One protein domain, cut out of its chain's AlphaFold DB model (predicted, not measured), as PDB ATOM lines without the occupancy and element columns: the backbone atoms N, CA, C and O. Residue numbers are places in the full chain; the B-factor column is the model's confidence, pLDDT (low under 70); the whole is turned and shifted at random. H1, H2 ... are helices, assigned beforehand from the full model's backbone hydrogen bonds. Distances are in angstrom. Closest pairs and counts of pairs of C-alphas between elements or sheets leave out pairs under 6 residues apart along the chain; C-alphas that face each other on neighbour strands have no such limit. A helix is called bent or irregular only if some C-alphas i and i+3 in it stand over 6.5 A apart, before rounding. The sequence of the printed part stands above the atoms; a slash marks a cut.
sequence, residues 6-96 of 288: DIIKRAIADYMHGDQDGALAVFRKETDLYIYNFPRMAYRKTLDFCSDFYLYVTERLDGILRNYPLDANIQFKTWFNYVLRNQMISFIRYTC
ATOM      1  N   ASP A   6      31.428 -39.507 -44.245       83.12
ATOM      2  CA  ASP A   6      30.603 -40.038 -45.340       83.12
ATOM      3  C   ASP A   6      29.188 -39.446 -45.381       83.12
ATOM      4  O   ASP A   6      28.550 -39.417 -46.431       83.12
ATOM      5  N   ILE A   7      28.659 -39.021 -44.231       85.56
ATOM      6  CA  ILE A   7      27.336 -38.385 -44.141       85.56
ATOM      7  C   ILE A   7      27.450 -36.927 -44.568       85.56
ATOM      8  O   ILE A   7      26.623 -36.442 -45.331       85.56
ATOM      9  N   ILE A   8      28.510 -36.252 -44.121       86.38
ATOM     10  CA  ILE A   8      28.755 -34.853 -44.450       86.38
ATOM     11  C   ILE A   8      29.058 -34.695 -45.940       86.38
ATOM     12  O   ILE A   8      28.475 -33.834 -46.583       86.38
ATOM     13  N   LYS A   9      29.905 -35.551 -46.519       86.06
ATOM     14  CA  LYS A   9      30.216 -35.519 -47.958       86.06
ATOM     15  C   LYS A   9      28.981 -35.733 -48.830       86.06
ATOM     16  O   LYS A   9      28.823 -35.023 -49.815       86.06
ATOM     17  N   ARG A  10      28.099 -36.664 -48.445       86.31
ATOM     18  CA  ARG A  10      26.816 -36.881 -49.133       86.31
ATOM     19  C   ARG A  10      25.914 -35.659 -49.043       86.31
ATOM     20  O   ARG A  10      25.489 -35.172 -50.076       86.31
ATOM     21  N   ALA A  11      25.742 -35.099 -47.847       86.06
ATOM     22  CA  ALA A  11      24.974 -33.870 -47.679       86.06
ATOM     23  C   ALA A  11      25.538 -32.721 -48.535       86.06
ATOM     24  O   ALA A  11      24.788 -31.993 -49.162       86.06
ATOM     25  N   ILE A  12      26.861 -32.572 -48.638       85.50
ATOM     26  CA  ILE A  12      27.451 -31.533 -49.494       85.50
ATOM     27  C   ILE A  12      27.197 -31.814 -50.982       85.50
ATOM     28  O   ILE A  12      26.909 -30.882 -51.727       85.50
ATOM     29  N   ALA A  13      27.265 -33.074 -51.417       85.19
ATOM     30  CA  ALA A  13      26.930 -33.446 -52.790       85.19
ATOM     31  C   ALA A  13      25.463 -33.126 -53.115       85.19
ATOM     32  O   ALA A  13      25.188 -32.460 -54.111       85.19
ATOM     33  N   ASP A  14      24.537 -33.510 -52.236       85.38
ATOM     34  CA  ASP A  14      23.101 -33.248 -52.386       85.38
ATOM     35  C   ASP A  14      22.809 -31.732 -52.414       85.38
ATOM     36  O   ASP A  14      22.037 -31.251 -53.246       85.38
ATOM     37  N   TYR A  15      23.530 -30.959 -51.590       86.62
ATOM     38  CA  TYR A  15      23.480 -29.495 -51.578       86.62
ATOM     39  C   TYR A  15      23.915 -28.878 -52.916       86.62
ATOM     40  O   TYR A  15      23.293 -27.930 -53.400       86.62
ATOM     41  N   MET A  16      24.967 -29.420 -53.540       81.50
ATOM     42  CA  MET A  16      25.460 -28.965 -54.846       81.50
ATOM     43  C   MET A  16      24.552 -29.391 -56.011       81.50
ATOM     44  O   MET A  16      24.539 -28.718 -57.041       81.50
ATOM     45  N   HIS A  17      23.774 -30.467 -55.851       81.94
ATOM     46  CA  HIS A  17      22.851 -30.989 -56.865       81.94
ATOM     47  C   HIS A  17      21.425 -30.415 -56.795       81.94
ATOM     48  O   HIS A  17      20.604 -30.747 -57.650       81.94
ATOM     49  N   GLY A  18      21.140 -29.514 -55.848       78.75
ATOM     50  CA  GLY A  18      19.909 -28.713 -55.823       78.75
ATOM     51  C   GLY A  18      18.928 -29.028 -54.691       78.75
ATOM     52  O   GLY A  18      17.945 -28.302 -54.555       78.75
ATOM     53  N   ASP A  19      19.192 -30.026 -53.840       76.69
ATOM     54  CA  ASP A  19      18.415 -30.265 -52.610       76.69
ATOM     55  C   ASP A  19      19.010 -29.462 -51.444       76.69
ATOM     56  O   ASP A  19      19.675 -29.990 -50.554       76.69
ATOM     57  N   GLN A  20      18.846 -28.139 -51.494       76.00
ATOM     58  CA  GLN A  20      19.572 -27.234 -50.601       76.00
ATOM     59  C   GLN A  20      19.094 -27.309 -49.145       76.00
ATOM     60  O   GLN A  20      19.923 -27.383 -48.237       76.00
ATOM     61  N   ASP A  21      17.785 -27.322 -48.905       77.06
ATOM     62  CA  ASP A  21      17.233 -27.223 -47.549       77.06
ATOM     63  C   ASP A  21      17.377 -28.533 -46.759       77.06
ATOM     64  O   ASP A  21      17.758 -28.518 -45.582       77.06
ATOM     65  N   GLY A  22      17.136 -29.681 -47.405       81.50
ATOM     66  CA  GLY A  22      17.277 -30.999 -46.786       81.50
ATOM     67  C   GLY A  22      18.733 -31.325 -46.457       81.50
ATOM     68  O   GLY A  22      19.063 -31.710 -45.328       81.50
ATOM     69  N   ALA A  23      19.630 -31.089 -47.414       82.69
ATOM     70  CA  ALA A  23      21.058 -31.303 -47.246       82.69
ATOM     71  C   ALA A  23      21.677 -30.395 -46.175       82.69
ATOM     72  O   ALA A  23      22.488 -30.849 -45.359       82.69
ATOM     73  N   LEU A  24      21.269 -29.123 -46.127       84.94
ATOM     74  CA  LEU A  24      21.757 -28.170 -45.135       84.94
ATOM     75  C   LEU A  24      21.356 -28.582 -43.715       84.94
ATOM     76  O   LEU A  24      22.171 -28.474 -42.798       84.94
ATOM     77  N   ALA A  25      20.140 -29.101 -43.521       85.12
ATOM     78  CA  ALA A  25      19.692 -29.603 -42.223       85.12
ATOM     79  C   ALA A  25      20.523 -30.809 -41.749       85.12
ATOM     80  O   ALA A  25      20.912 -30.882 -40.578       85.12
ATOM     81  N   VAL A  26      20.843 -31.736 -42.660       85.62
ATOM     82  CA  VAL A  26      21.702 -32.896 -42.367       85.62
ATOM     83  C   VAL A  26      23.131 -32.456 -42.053       85.62
ATOM     84  O   VAL A  26      23.718 -32.943 -41.087       85.62
ATOM     85  N   PHE A  27      23.672 -31.505 -42.815       88.31
ATOM     86  CA  PHE A  27      24.993 -30.934 -42.567       88.31
ATOM     87  C   PHE A  27      25.070 -30.283 -41.180       88.31
ATOM     88  O   PHE A  27      25.903 -30.666 -40.357       88.31
ATOM     89  N   ARG A  28      24.141 -29.365 -40.893       86.19
ATOM     90  CA  ARG A  28      24.051 -28.626 -39.627       86.19
ATOM     91  C   ARG A  28      23.978 -29.549 -38.418       86.19
ATOM     92  O   ARG A  28      24.747 -29.402 -37.469       86.19
ATOM     93  N   LYS A  29      23.157 -30.599 -38.497       86.62
ATOM     94  CA  LYS A  29      23.051 -31.613 -37.438       86.62
ATOM     95  C   LYS A  29      24.403 -32.237 -37.067       86.62
ATOM     96  O   LYS A  29      24.637 -32.534 -35.895       86.62
ATOM     97  N   GLU A  30      25.292 -32.424 -38.040       84.81
ATOM     98  CA  GLU A  30      26.615 -33.007 -37.813       84.81
ATOM     99  C   GLU A  30      27.676 -31.972 -37.420       84.81
ATOM    100  O   GLU A  30      28.623 -32.316 -36.703       84.81
ATOM    101  N   THR A  31      27.554 -30.723 -37.875       85.19
ATOM    102  CA  THR A  31      28.627 -29.725 -37.770       85.19
ATOM    103  C   THR A  31      28.367 -28.585 -36.794       85.19
ATOM    104  O   THR A  31      29.339 -27.995 -36.334       85.19
ATOM    105  N   ASP A  32      27.128 -28.271 -36.418       87.06
ATOM    106  CA  ASP A  32      26.811 -27.045 -35.664       87.06
ATOM    107  C   ASP A  32      27.525 -26.984 -34.315       87.06
ATOM    108  O   ASP A  32      28.242 -26.033 -34.008       87.06
ATOM    109  N   LEU A  33      27.434 -28.063 -33.539       83.56
ATOM    110  CA  LEU A  33      28.149 -28.180 -32.268       83.56
ATOM    111  C   LEU A  33      29.676 -28.154 -32.450       83.56
ATOM    112  O   LEU A  33      30.394 -27.750 -31.532       83.56
ATOM    113  N   TYR A  34      30.182 -28.589 -33.607       85.06
ATOM    114  CA  TYR A  34      31.605 -28.536 -33.931       85.06
ATOM    115  C   TYR A  34      32.062 -27.104 -34.210       85.06
ATOM    116  O   TYR A  34      33.067 -26.677 -33.647       85.06
ATOM    117  N   ILE A  35      31.305 -26.369 -35.030       88.44
ATOM    118  CA  ILE A  35      31.543 -24.958 -35.361       88.44
ATOM    119  C   ILE A  35      31.455 -24.115 -34.088       88.44
ATOM    120  O   ILE A  35      32.385 -23.373 -33.786       88.44
ATOM    121  N   TYR A  36      30.394 -24.300 -33.297       87.69
ATOM    122  CA  TYR A  36      30.174 -23.576 -32.047       87.69
ATOM    123  C   TYR A  36      31.334 -23.765 -31.065       87.69
ATOM    124  O   TYR A  36      31.854 -22.809 -30.505       87.69
ATOM    125  N   ASN A  37      31.802 -25.001 -30.871       81.62
ATOM    126  CA  ASN A  37      32.891 -25.266 -29.929       81.62
ATOM    127  C   ASN A  37      34.291 -24.982 -30.493       81.62
ATOM    128  O   ASN A  37      35.264 -25.066 -29.738       81.62
ATOM    129  N   PHE A  38      34.429 -24.666 -31.782       83.69
ATOM    130  CA  PHE A  38      35.730 -24.511 -32.429       83.69
ATOM    131  C   PHE A  38      36.606 -23.420 -31.782       83.69
ATOM    132  O   PHE A  38      37.747 -23.741 -31.433       83.69
ATOM    133  N   PRO A  39      36.116 -22.190 -31.506       80.44
ATOM    134  CA  PRO A  39      36.912 -21.153 -30.840       80.44
ATOM    135  C   PRO A  39      37.408 -21.581 -29.461       80.44
ATOM    136  O   PRO A  39      38.558 -21.341 -29.096       80.44
ATOM    137  N   ARG A  40      36.566 -22.282 -28.698       72.94
ATOM    138  CA  ARG A  40      36.936 -22.796 -27.377       72.94
ATOM    139  C   ARG A  40      37.992 -23.893 -27.473       72.94
ATOM    140  O   ARG A  40      38.945 -23.901 -26.700       72.94
ATOM    141  N   MET A  41      37.835 -24.812 -28.424       71.81
ATOM    142  CA  MET A  41      38.744 -25.945 -28.608       71.81
ATOM    143  C   MET A  41      40.111 -25.531 -29.160       71.81
ATOM    144  O   MET A  41      41.121 -26.081 -28.729       71.81
ATOM    145  N   ALA A  42      40.143 -24.602 -30.117       66.81
ATOM    146  CA  ALA A  42      41.365 -24.213 -30.817       66.81
ATOM    147  C   ALA A  42      42.047 -22.973 -30.211       66.81
ATOM    148  O   ALA A  42      43.269 -22.883 -30.270       66.81
ATOM    149  N   TYR A  43      41.286 -22.061 -29.595       71.00
ATOM    150  CA  TYR A  43      41.768 -20.742 -29.156       71.00
ATOM    151  C   TYR A  43      41.414 -20.392 -27.704       71.00
ATOM    152  O   TYR A  43      41.686 -19.279 -27.263       71.00
ATOM    153  N   ARG A  44      40.809 -21.319 -26.943       71.06
ATOM    154  CA  ARG A  44      40.426 -21.129 -25.527       71.06
ATOM    155  C   ARG A  44      39.557 -19.882 -25.267       71.06
ATOM    156  O   ARG A  44      39.597 -19.328 -24.173       71.06
ATOM    157  N   LYS A  45      38.770 -19.445 -26.258       75.00
ATOM    158  CA  LYS A  45      37.868 -18.285 -26.136       75.00
ATOM    159  C   LYS A  45      36.611 -18.617 -25.304       75.00
ATOM    160  O   LYS A  45      36.304 -19.789 -25.064       75.00
ATOM    161  N   THR A  46      35.918 -17.576 -24.836       74.50
ATOM    162  CA  THR A  46      34.720 -17.663 -23.977       74.50
ATOM    163  C   THR A  46      33.493 -18.181 -24.737       74.50
ATOM    164  O   THR A  46      33.496 -18.261 -25.965       74.50
ATOM    165  N   LEU A  47      32.434 -18.560 -24.008       73.88
ATOM    166  CA  LEU A  47      31.179 -19.039 -24.607       73.88
ATOM    167  C   LEU A  47      30.450 -17.947 -25.399       73.88
ATOM    168  O   LEU A  47      29.905 -18.242 -26.459       73.88
ATOM    169  N   ASP A  48      30.502 -16.697 -24.940       74.62
ATOM    170  CA  ASP A  48      29.916 -15.565 -25.666       74.62
ATOM    171  C   ASP A  48      30.595 -15.399 -27.032       74.62
ATOM    172  O   ASP A  48      29.933 -15.413 -28.066       74.62
ATOM    173  N   PHE A  49      31.932 -15.453 -27.053       80.81
ATOM    174  CA  PHE A  49      32.717 -15.426 -28.288       80.81
ATOM    175  C   PHE A  49      32.376 -16.598 -29.228       80.81
ATOM    176  O   PHE A  49      32.375 -16.456 -30.450       80.81
ATOM    177  N   CYS A  50      32.096 -17.781 -28.672       77.75
ATOM    178  CA  CYS A  50      31.694 -18.950 -29.457       77.75
ATOM    179  C   CYS A  50      30.343 -18.742 -30.148       77.75
ATOM    180  O   CYS A  50      30.178 -19.172 -31.289       77.75
ATOM    181  N   SER A  51      29.401 -18.082 -29.473       83.94
ATOM    182  CA  SER A  51      28.081 -17.767 -30.020       83.94
ATOM    183  C   SER A  51      28.189 -16.788 -31.189       83.94
ATOM    184  O   SER A  51      27.645 -17.062 -32.259       83.94
ATOM    185  N   ASP A  52      28.973 -15.721 -31.035       86.56
ATOM    186  CA  ASP A  52      29.159 -14.722 -32.091       86.56
ATOM    187  C   ASP A  52      29.896 -15.310 -33.305       86.56
ATOM    188  O   ASP A  52      29.494 -15.117 -34.456       86.56
ATOM    189  N   PHE A  53      30.938 -16.112 -33.060       89.00
ATOM    190  CA  PHE A  53      31.651 -16.818 -34.124       89.00
ATOM    191  C   PHE A  53      30.759 -17.828 -34.859       89.00
ATOM    192  O   PHE A  53      30.848 -17.975 -36.079       89.00
ATOM    193  N   TYR A  54      29.891 -18.537 -34.137       91.38
ATOM    194  CA  TYR A  54      28.961 -19.486 -34.738       91.38
ATOM    195  C   TYR A  54      28.000 -18.795 -35.712       91.38
ATOM    196  O   TYR A  54      27.829 -19.273 -36.836       91.38
ATOM    197  N   LEU A  55      27.428 -17.652 -35.323       90.19
ATOM    198  CA  LEU A  55      26.576 -16.849 -36.204       90.19
ATOM    199  C   LEU A  55      27.355 -16.374 -37.436       90.19
ATOM    200  O   LEU A  55      26.915 -16.601 -38.565       90.19
ATOM    201  N   TYR A  56      28.567 -15.851 -37.230       91.19
ATOM    202  CA  TYR A  56      29.456 -15.407 -38.306       91.19
ATOM    203  C   TYR A  56      29.732 -16.496 -39.356       91.19
ATOM    204  O   TYR A  56      29.709 -16.229 -40.562       91.19
ATOM    205  N   VAL A  57      30.003 -17.731 -38.920       89.75
ATOM    206  CA  VAL A  57      30.243 -18.863 -39.829       89.75
ATOM    207  C   VAL A  57      28.950 -19.323 -40.498       89.75
ATOM    208  O   VAL A  57      28.970 -19.651 -41.684       89.75
ATOM    209  N   THR A  58      27.831 -19.331 -39.772       88.56
ATOM    210  CA  THR A  58      26.530 -19.790 -40.284       88.56
ATOM    211  C   THR A  58      26.038 -18.923 -41.444       88.56
ATOM    212  O   THR A  58      25.522 -19.452 -42.427       88.56
ATOM    213  N   GLU A  59      26.268 -17.611 -41.389       87.69
ATOM    214  CA  GLU A  59      25.963 -16.682 -42.489       87.69
ATOM    215  C   GLU A  59      26.802 -16.937 -43.750       87.69
ATOM    216  O   GLU A  59      26.383 -16.631 -44.862       87.69
ATOM    217  N   ARG A  60      27.997 -17.515 -43.590       88.75
ATOM    218  CA  ARG A  60      28.951 -17.792 -44.679       88.75
ATOM    219  C   ARG A  60      28.908 -19.243 -45.143       88.75
ATOM    220  O   ARG A  60      29.717 -19.653 -45.975       88.75
ATOM    221  N   LEU A  61      27.981 -20.025 -44.598       86.81
ATOM    222  CA  LEU A  61      27.990 -21.473 -44.710       86.81
ATOM    223  C   LEU A  61      27.711 -21.938 -46.145       86.81
ATOM    224  O   LEU A  61      28.419 -22.818 -46.617       86.81
ATOM    225  N   ASP A  62      26.806 -21.281 -46.874       82.19
ATOM    226  CA  ASP A  62      26.562 -21.534 -48.310       82.19
ATOM    227  C   ASP A  62      27.853 -21.386 -49.138       82.19
ATOM    228  O   ASP A  62      28.275 -22.306 -49.843       82.19
ATOM    229  N   GLY A  63      28.566 -20.269 -48.963       81.56
ATOM    230  CA  GLY A  63      29.851 -20.038 -49.624       81.56
ATOM    231  C   GLY A  63      30.927 -21.044 -49.209       81.56
ATOM    232  O   GLY A  63      31.737 -21.459 -50.035       81.56
ATOM    233  N   ILE A  64      30.946 -21.476 -47.947       84.69
ATOM    234  CA  ILE A  64      31.876 -22.509 -47.473       84.69
ATOM    235  C   ILE A  64      31.576 -23.851 -48.151       84.69
ATOM    236  O   ILE A  64      32.497 -24.468 -48.683       84.69
ATOM    237  N   LEU A  65      30.313 -24.285 -48.170       84.44
ATOM    238  CA  LEU A  65      29.904 -25.580 -48.716       84.44
ATOM    239  C   LEU A  65      30.208 -25.705 -50.212       84.44
ATOM    240  O   LEU A  65      30.755 -26.721 -50.634       84.44
ATOM    241  N   ARG A  66      29.944 -24.654 -50.996       82.56
ATOM    242  CA  ARG A  66      30.235 -24.631 -52.444       82.56
ATOM    243  C   ARG A  66      31.722 -24.745 -52.779       82.56
ATOM    244  O   ARG A  66      32.072 -25.135 -53.886       82.56
ATOM    245  N   ASN A  67      32.595 -24.393 -51.837       80.44
ATOM    246  CA  ASN A  67      34.042 -24.464 -52.013       80.44
ATOM    247  C   ASN A  67      34.635 -25.816 -51.588       80.44
ATOM    248  O   ASN A  67      35.853 -25.989 -51.645       80.44
ATOM    249  N   TYR A  68      33.820 -26.776 -51.144       80.38
ATOM    250  CA  TYR A  68      34.317 -28.094 -50.771       80.38
ATOM    251  C   TYR A  68      34.611 -28.960 -52.010       80.38
ATOM    252  O   TYR A  68      33.714 -29.186 -52.820       80.38
ATOM    253  N   PRO A  69      35.832 -29.503 -52.169       74.69
ATOM    254  CA  PRO A  69      36.130 -30.416 -53.267       74.69
ATOM    255  C   PRO A  69      35.621 -31.833 -52.956       74.69
ATOM    256  O   PRO A  69      36.261 -32.575 -52.208       74.69
ATOM    257  N   LEU A  70      34.487 -32.219 -53.549       75.38
ATOM    258  CA  LEU A  70      33.881 -33.551 -53.379       75.38
ATOM    259  C   LEU A  70      34.803 -34.695 -53.835       75.38
ATOM    260  O   LEU A  70      34.831 -35.746 -53.195       75.38
ATOM    261  N   ASP A  71      35.613 -34.459 -54.869       70.69
ATOM    262  CA  ASP A  71      36.529 -35.453 -55.445       70.69
ATOM    263  C   ASP A  71      37.865 -35.581 -54.690       70.69
ATOM    264  O   ASP A  71      38.712 -36.412 -55.025       70.69
ATOM    265  N   ALA A  72      38.099 -34.755 -53.665       66.56
ATOM    266  CA  ALA A  72      39.364 -34.766 -52.944       66.56
ATOM    267  C   ALA A  72      39.455 -35.948 -51.966       66.56
ATOM    268  O   ALA A  72      38.584 -36.170 -51.119       66.56
ATOM    269  N   ASN A  73      40.590 -36.658 -51.990       70.75
ATOM    270  CA  ASN A  73      40.907 -37.726 -51.036       70.75
ATOM    271  C   ASN A  73      41.385 -37.150 -49.684       70.75
ATOM    272  O   ASN A  73      42.500 -37.403 -49.207       70.75
ATOM    273  N   ILE A  74      40.558 -36.300 -49.078       72.25
ATOM    274  CA  ILE A  74      40.770 -35.722 -47.751       72.25
ATOM    275  C   ILE A  74      39.524 -35.978 -46.919       72.25
ATOM    276  O   ILE A  74      38.393 -35.908 -47.402       72.25
ATOM    277  N   GLN A  75      39.729 -36.219 -45.629       79.12
ATOM    278  CA  GLN A  75      38.648 -36.139 -44.656       79.12
ATOM    279  C   GLN A  75      38.103 -34.706 -44.601       79.12
ATOM    280  O   GLN A  75      38.870 -33.754 -44.417       79.12
ATOM    281  N   PHE A  76      36.784 -34.561 -44.697       83.06
ATOM    282  CA  PHE A  76      36.057 -33.303 -44.554       83.06
ATOM    283  C   PHE A  76      36.526 -32.539 -43.317       83.06
ATOM    284  O   PHE A  76      36.847 -31.360 -43.399       83.06
ATOM    285  N   LYS A  77      36.685 -33.231 -42.182       81.38
ATOM    286  CA  LYS A  77      37.153 -32.621 -40.928       81.38
ATOM    287  C   LYS A  77      38.480 -31.861 -41.071       81.38
ATOM    288  O   LYS A  77      38.660 -30.825 -40.436       81.38
ATOM    289  N   THR A  78      39.417 -32.379 -41.862       73.25
ATOM    290  CA  THR A  78      40.744 -31.773 -42.050       73.25
ATOM    291  C   THR A  78      40.647 -30.486 -42.861       73.25
ATOM    292  O   THR A  78      41.201 -29.469 -42.450       73.25
ATOM    293  N   TRP A  79      39.896 -30.511 -43.963       82.62
ATOM    294  CA  TRP A  79      39.610 -29.316 -44.758       82.62
ATOM    295  C   TRP A  79      38.801 -28.294 -43.949       82.62
ATOM    296  O   TRP A  79      39.156 -27.119 -43.882       82.62
ATOM    297  N   PHE A  80      37.774 -28.752 -43.237       85.62
ATOM    298  CA  PHE A  80      36.864 -27.887 -42.496       85.62
ATOM    299  C   PHE A  80      37.550 -27.192 -41.320       85.62
ATOM    300  O   PHE A  80      37.305 -26.019 -41.069       85.62
ATOM    301  N   ASN A  81      38.489 -27.864 -40.647       80.69
ATOM    302  CA  ASN A  81      39.333 -27.228 -39.635       80.69
ATOM    303  C   ASN A  81      40.150 -26.070 -40.191       80.69
ATOM    304  O   ASN A  81      40.280 -25.046 -39.526       80.69
ATOM    305  N   TYR A  82      40.707 -26.231 -41.388       77.56
ATOM    306  CA  TYR A  82      41.451 -25.168 -42.045       77.56
ATOM    307  C   TYR A  82      40.525 -23.995 -42.409       77.56
ATOM    308  O   TYR A  82      40.849 -22.843 -42.121       77.56
ATOM    309  N   VAL A  83      39.337 -24.284 -42.950       82.38
ATOM    310  CA  VAL A  83      38.332 -23.257 -43.266       82.38
ATOM    311  C   VAL A  83      37.903 -22.493 -42.014       82.38
ATOM    312  O   VAL A  83      37.985 -21.268 -42.002       82.38
ATOM    313  N   LEU A  84      37.513 -23.187 -40.940       84.94
ATOM    314  CA  LEU A  84      37.104 -22.556 -39.681       84.94
ATOM    315  C   LEU A  84      38.227 -21.729 -39.057       84.94
ATOM    316  O   LEU A  84      37.968 -20.665 -38.503       84.94
ATOM    317  N   ARG A  85      39.479 -22.173 -39.189       80.06
ATOM    318  CA  ARG A  85      40.646 -21.408 -38.746       80.06
ATOM    319  C   ARG A  85      40.760 -20.075 -39.488       80.06
ATOM    320  O   ARG A  85      40.943 -19.043 -38.852       80.06
ATOM    321  N   ASN A  86      40.615 -20.087 -40.811       79.31
ATOM    322  CA  ASN A  86      40.652 -18.864 -41.612       79.31
ATOM    323  C   ASN A  86      39.461 -17.946 -41.305       79.31
ATOM    324  O   ASN A  86      39.647 -16.740 -41.174       79.31
ATOM    325  N   GLN A  87      38.261 -18.508 -41.128       85.19
ATOM    326  CA  GLN A  87      37.085 -17.740 -40.706       85.19
ATOM    327  C   GLN A  87      37.291 -17.107 -39.326       85.19
ATOM    328  O   GLN A  87      36.927 -15.956 -39.128       85.19
ATOM    329  N   MET A  88      37.930 -17.814 -38.390       82.88
ATOM    330  CA  MET A  88      38.254 -17.295 -37.057       82.88
ATOM    331  C   MET A  88      39.219 -16.110 -37.126       82.88
ATOM    332  O   MET A  88      39.018 -15.113 -36.443       82.88
ATOM    333  N   ILE A  89      40.245 -16.194 -37.975       75.50
ATOM    334  CA  ILE A  89      41.188 -15.089 -38.192       75.50
ATOM    335  C   ILE A  89      40.458 -13.869 -38.766       75.50
ATOM    336  O   ILE A  89      40.635 -12.758 -38.271       75.50
ATOM    337  N   SER A  90      39.612 -14.070 -39.781       81.38
ATOM    338  CA  SER A  90      38.791 -12.999 -40.357       81.38
ATOM    339  C   SER A  90      37.826 -12.394 -39.336       81.38
ATOM    340  O   SER A  90      37.652 -11.179 -39.309       81.38
ATOM    341  N   PHE A  91      37.237 -13.226 -38.476       85.19
ATOM    342  CA  PHE A  91      36.320 -12.802 -37.425       85.19
ATOM    343  C   PHE A  91      37.020 -11.948 -36.362       85.19
ATOM    344  O   PHE A  91      36.579 -10.833 -36.114       85.19
ATOM    345  N   ILE A  92      38.160 -12.400 -35.821       77.38
ATOM    346  CA  ILE A  92      38.945 -11.639 -34.827       77.38
ATOM    347  C   ILE A  92      39.366 -10.274 -35.386       77.38
ATOM    348  O   ILE A  92      39.225  -9.261 -34.705       77.38
ATOM    349  N   ARG A  93      39.835 -10.231 -36.642       75.75
ATOM    350  CA  ARG A  93      40.214  -8.976 -37.314       75.75
ATOM    351  C   ARG A  93      39.051  -7.987 -37.418       75.75
ATOM    352  O   ARG A  93      39.282  -6.784 -37.390       75.75
ATOM    353  N   TYR A  94      37.830  -8.493 -37.564       78.62
ATOM    354  CA  TYR A  94      36.623  -7.681 -37.668       78.62
ATOM    355  C   TYR A  94      36.118  -7.205 -36.298       78.62
ATOM    356  O   TYR A  94      35.769  -6.038 -36.152       78.62
ATOM    357  N   THR A  95      36.088  -8.081 -35.288       76.56
ATOM    358  CA  THR A  95      35.485  -7.779 -33.978       76.56
ATOM    359  C   THR A  95      36.433  -7.106 -32.992       76.56
ATOM    360  O   THR A  95      35.978  -6.409 -32.089       76.56
ATOM    361  N   CYS A  96      37.744  -7.315 -33.127       64.75
ATOM    362  CA  CYS A  96      38.751  -6.799 -32.199       64.75
ATOM    363  C   CYS A  96      39.908  -6.132 -32.965       64.75
ATOM    364  O   CYS A  96      41.032  -6.643 -32.960       64.75
TER     365      CYS A  96
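AT A GLANCE: This is residues 6 to 96 of the 288 residues of an uncharacterized protein of Spirochaetes bacterium GWF1_49_6 (UniProt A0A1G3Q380). Two groups of helices are joined by the bent helix H2: at one end its arm H2a makes a helical hairpin with H1, and at the other its arm H2b packs across H3. The long H5 reaches from close to H1 to H3, which it crosses, and the short H4 lies between the two groups. The printed part has 91 residues with five named helices, H1 to H5 in order, and no named strand: the class is all helix, with mostly crossed packing. It is compact, with a radius of gyration of the C-alphas of 13.2 A and spans of 38 by 26 by 20 A.

HOW THE PARTS SIT: H1, residues 6 to 17, touches H2a, residues 20 to 30, at a shallow tilt of 20 degrees, opposite ways; their closest C-alphas, Ala 11 and Ala 23, are 4.7 A apart. H2 was assigned as one helix by its hydrogen bonds but is bent, with C-alphas 30 and 33 7.5 A apart; H2b, residues 33 to 43, is irregular, with C-alphas 36 and 39 7.3 A apart. H2b touches H3, residues 47 to 59, at a steep tilt of 57 degrees, closest at the C-alphas of Tyr 36 and Tyr 54, 5.0 A. H5, residues 76 to 95, touches H3 with residues 84 to 91 alone, closest at the C-alphas of Phe 53 and Phe 91, 7.0 A. H4, residues 61 to 66, is close to H1 but not clearly touching, closest at the C-alphas of Ile 12 and Leu 65, 6.5 A. Every O i to N i+4 pair is within hydrogen-bond range in H1, H2a, H3, H4 and H5, and 5 of 7 are in H2b.

IN THESE COORDINATES: H1 begins at C-alpha 6 (30.603, -40.038, -45.340) and is 16.6 A long. H2a is 15.7 A, H2b 15.8 A, H3 18.8 A and H4 8.7 A long. H5, 27.6 A, ends at C-alpha 95 (35.485, -7.779, -33.978).

THE WHOLE: The C-alphas farthest apart, of His 17 and Cys 96, are 38.0 A apart. The printed part has no cut and no long link. Residues 42, 72 and 96 have pLDDT under 70.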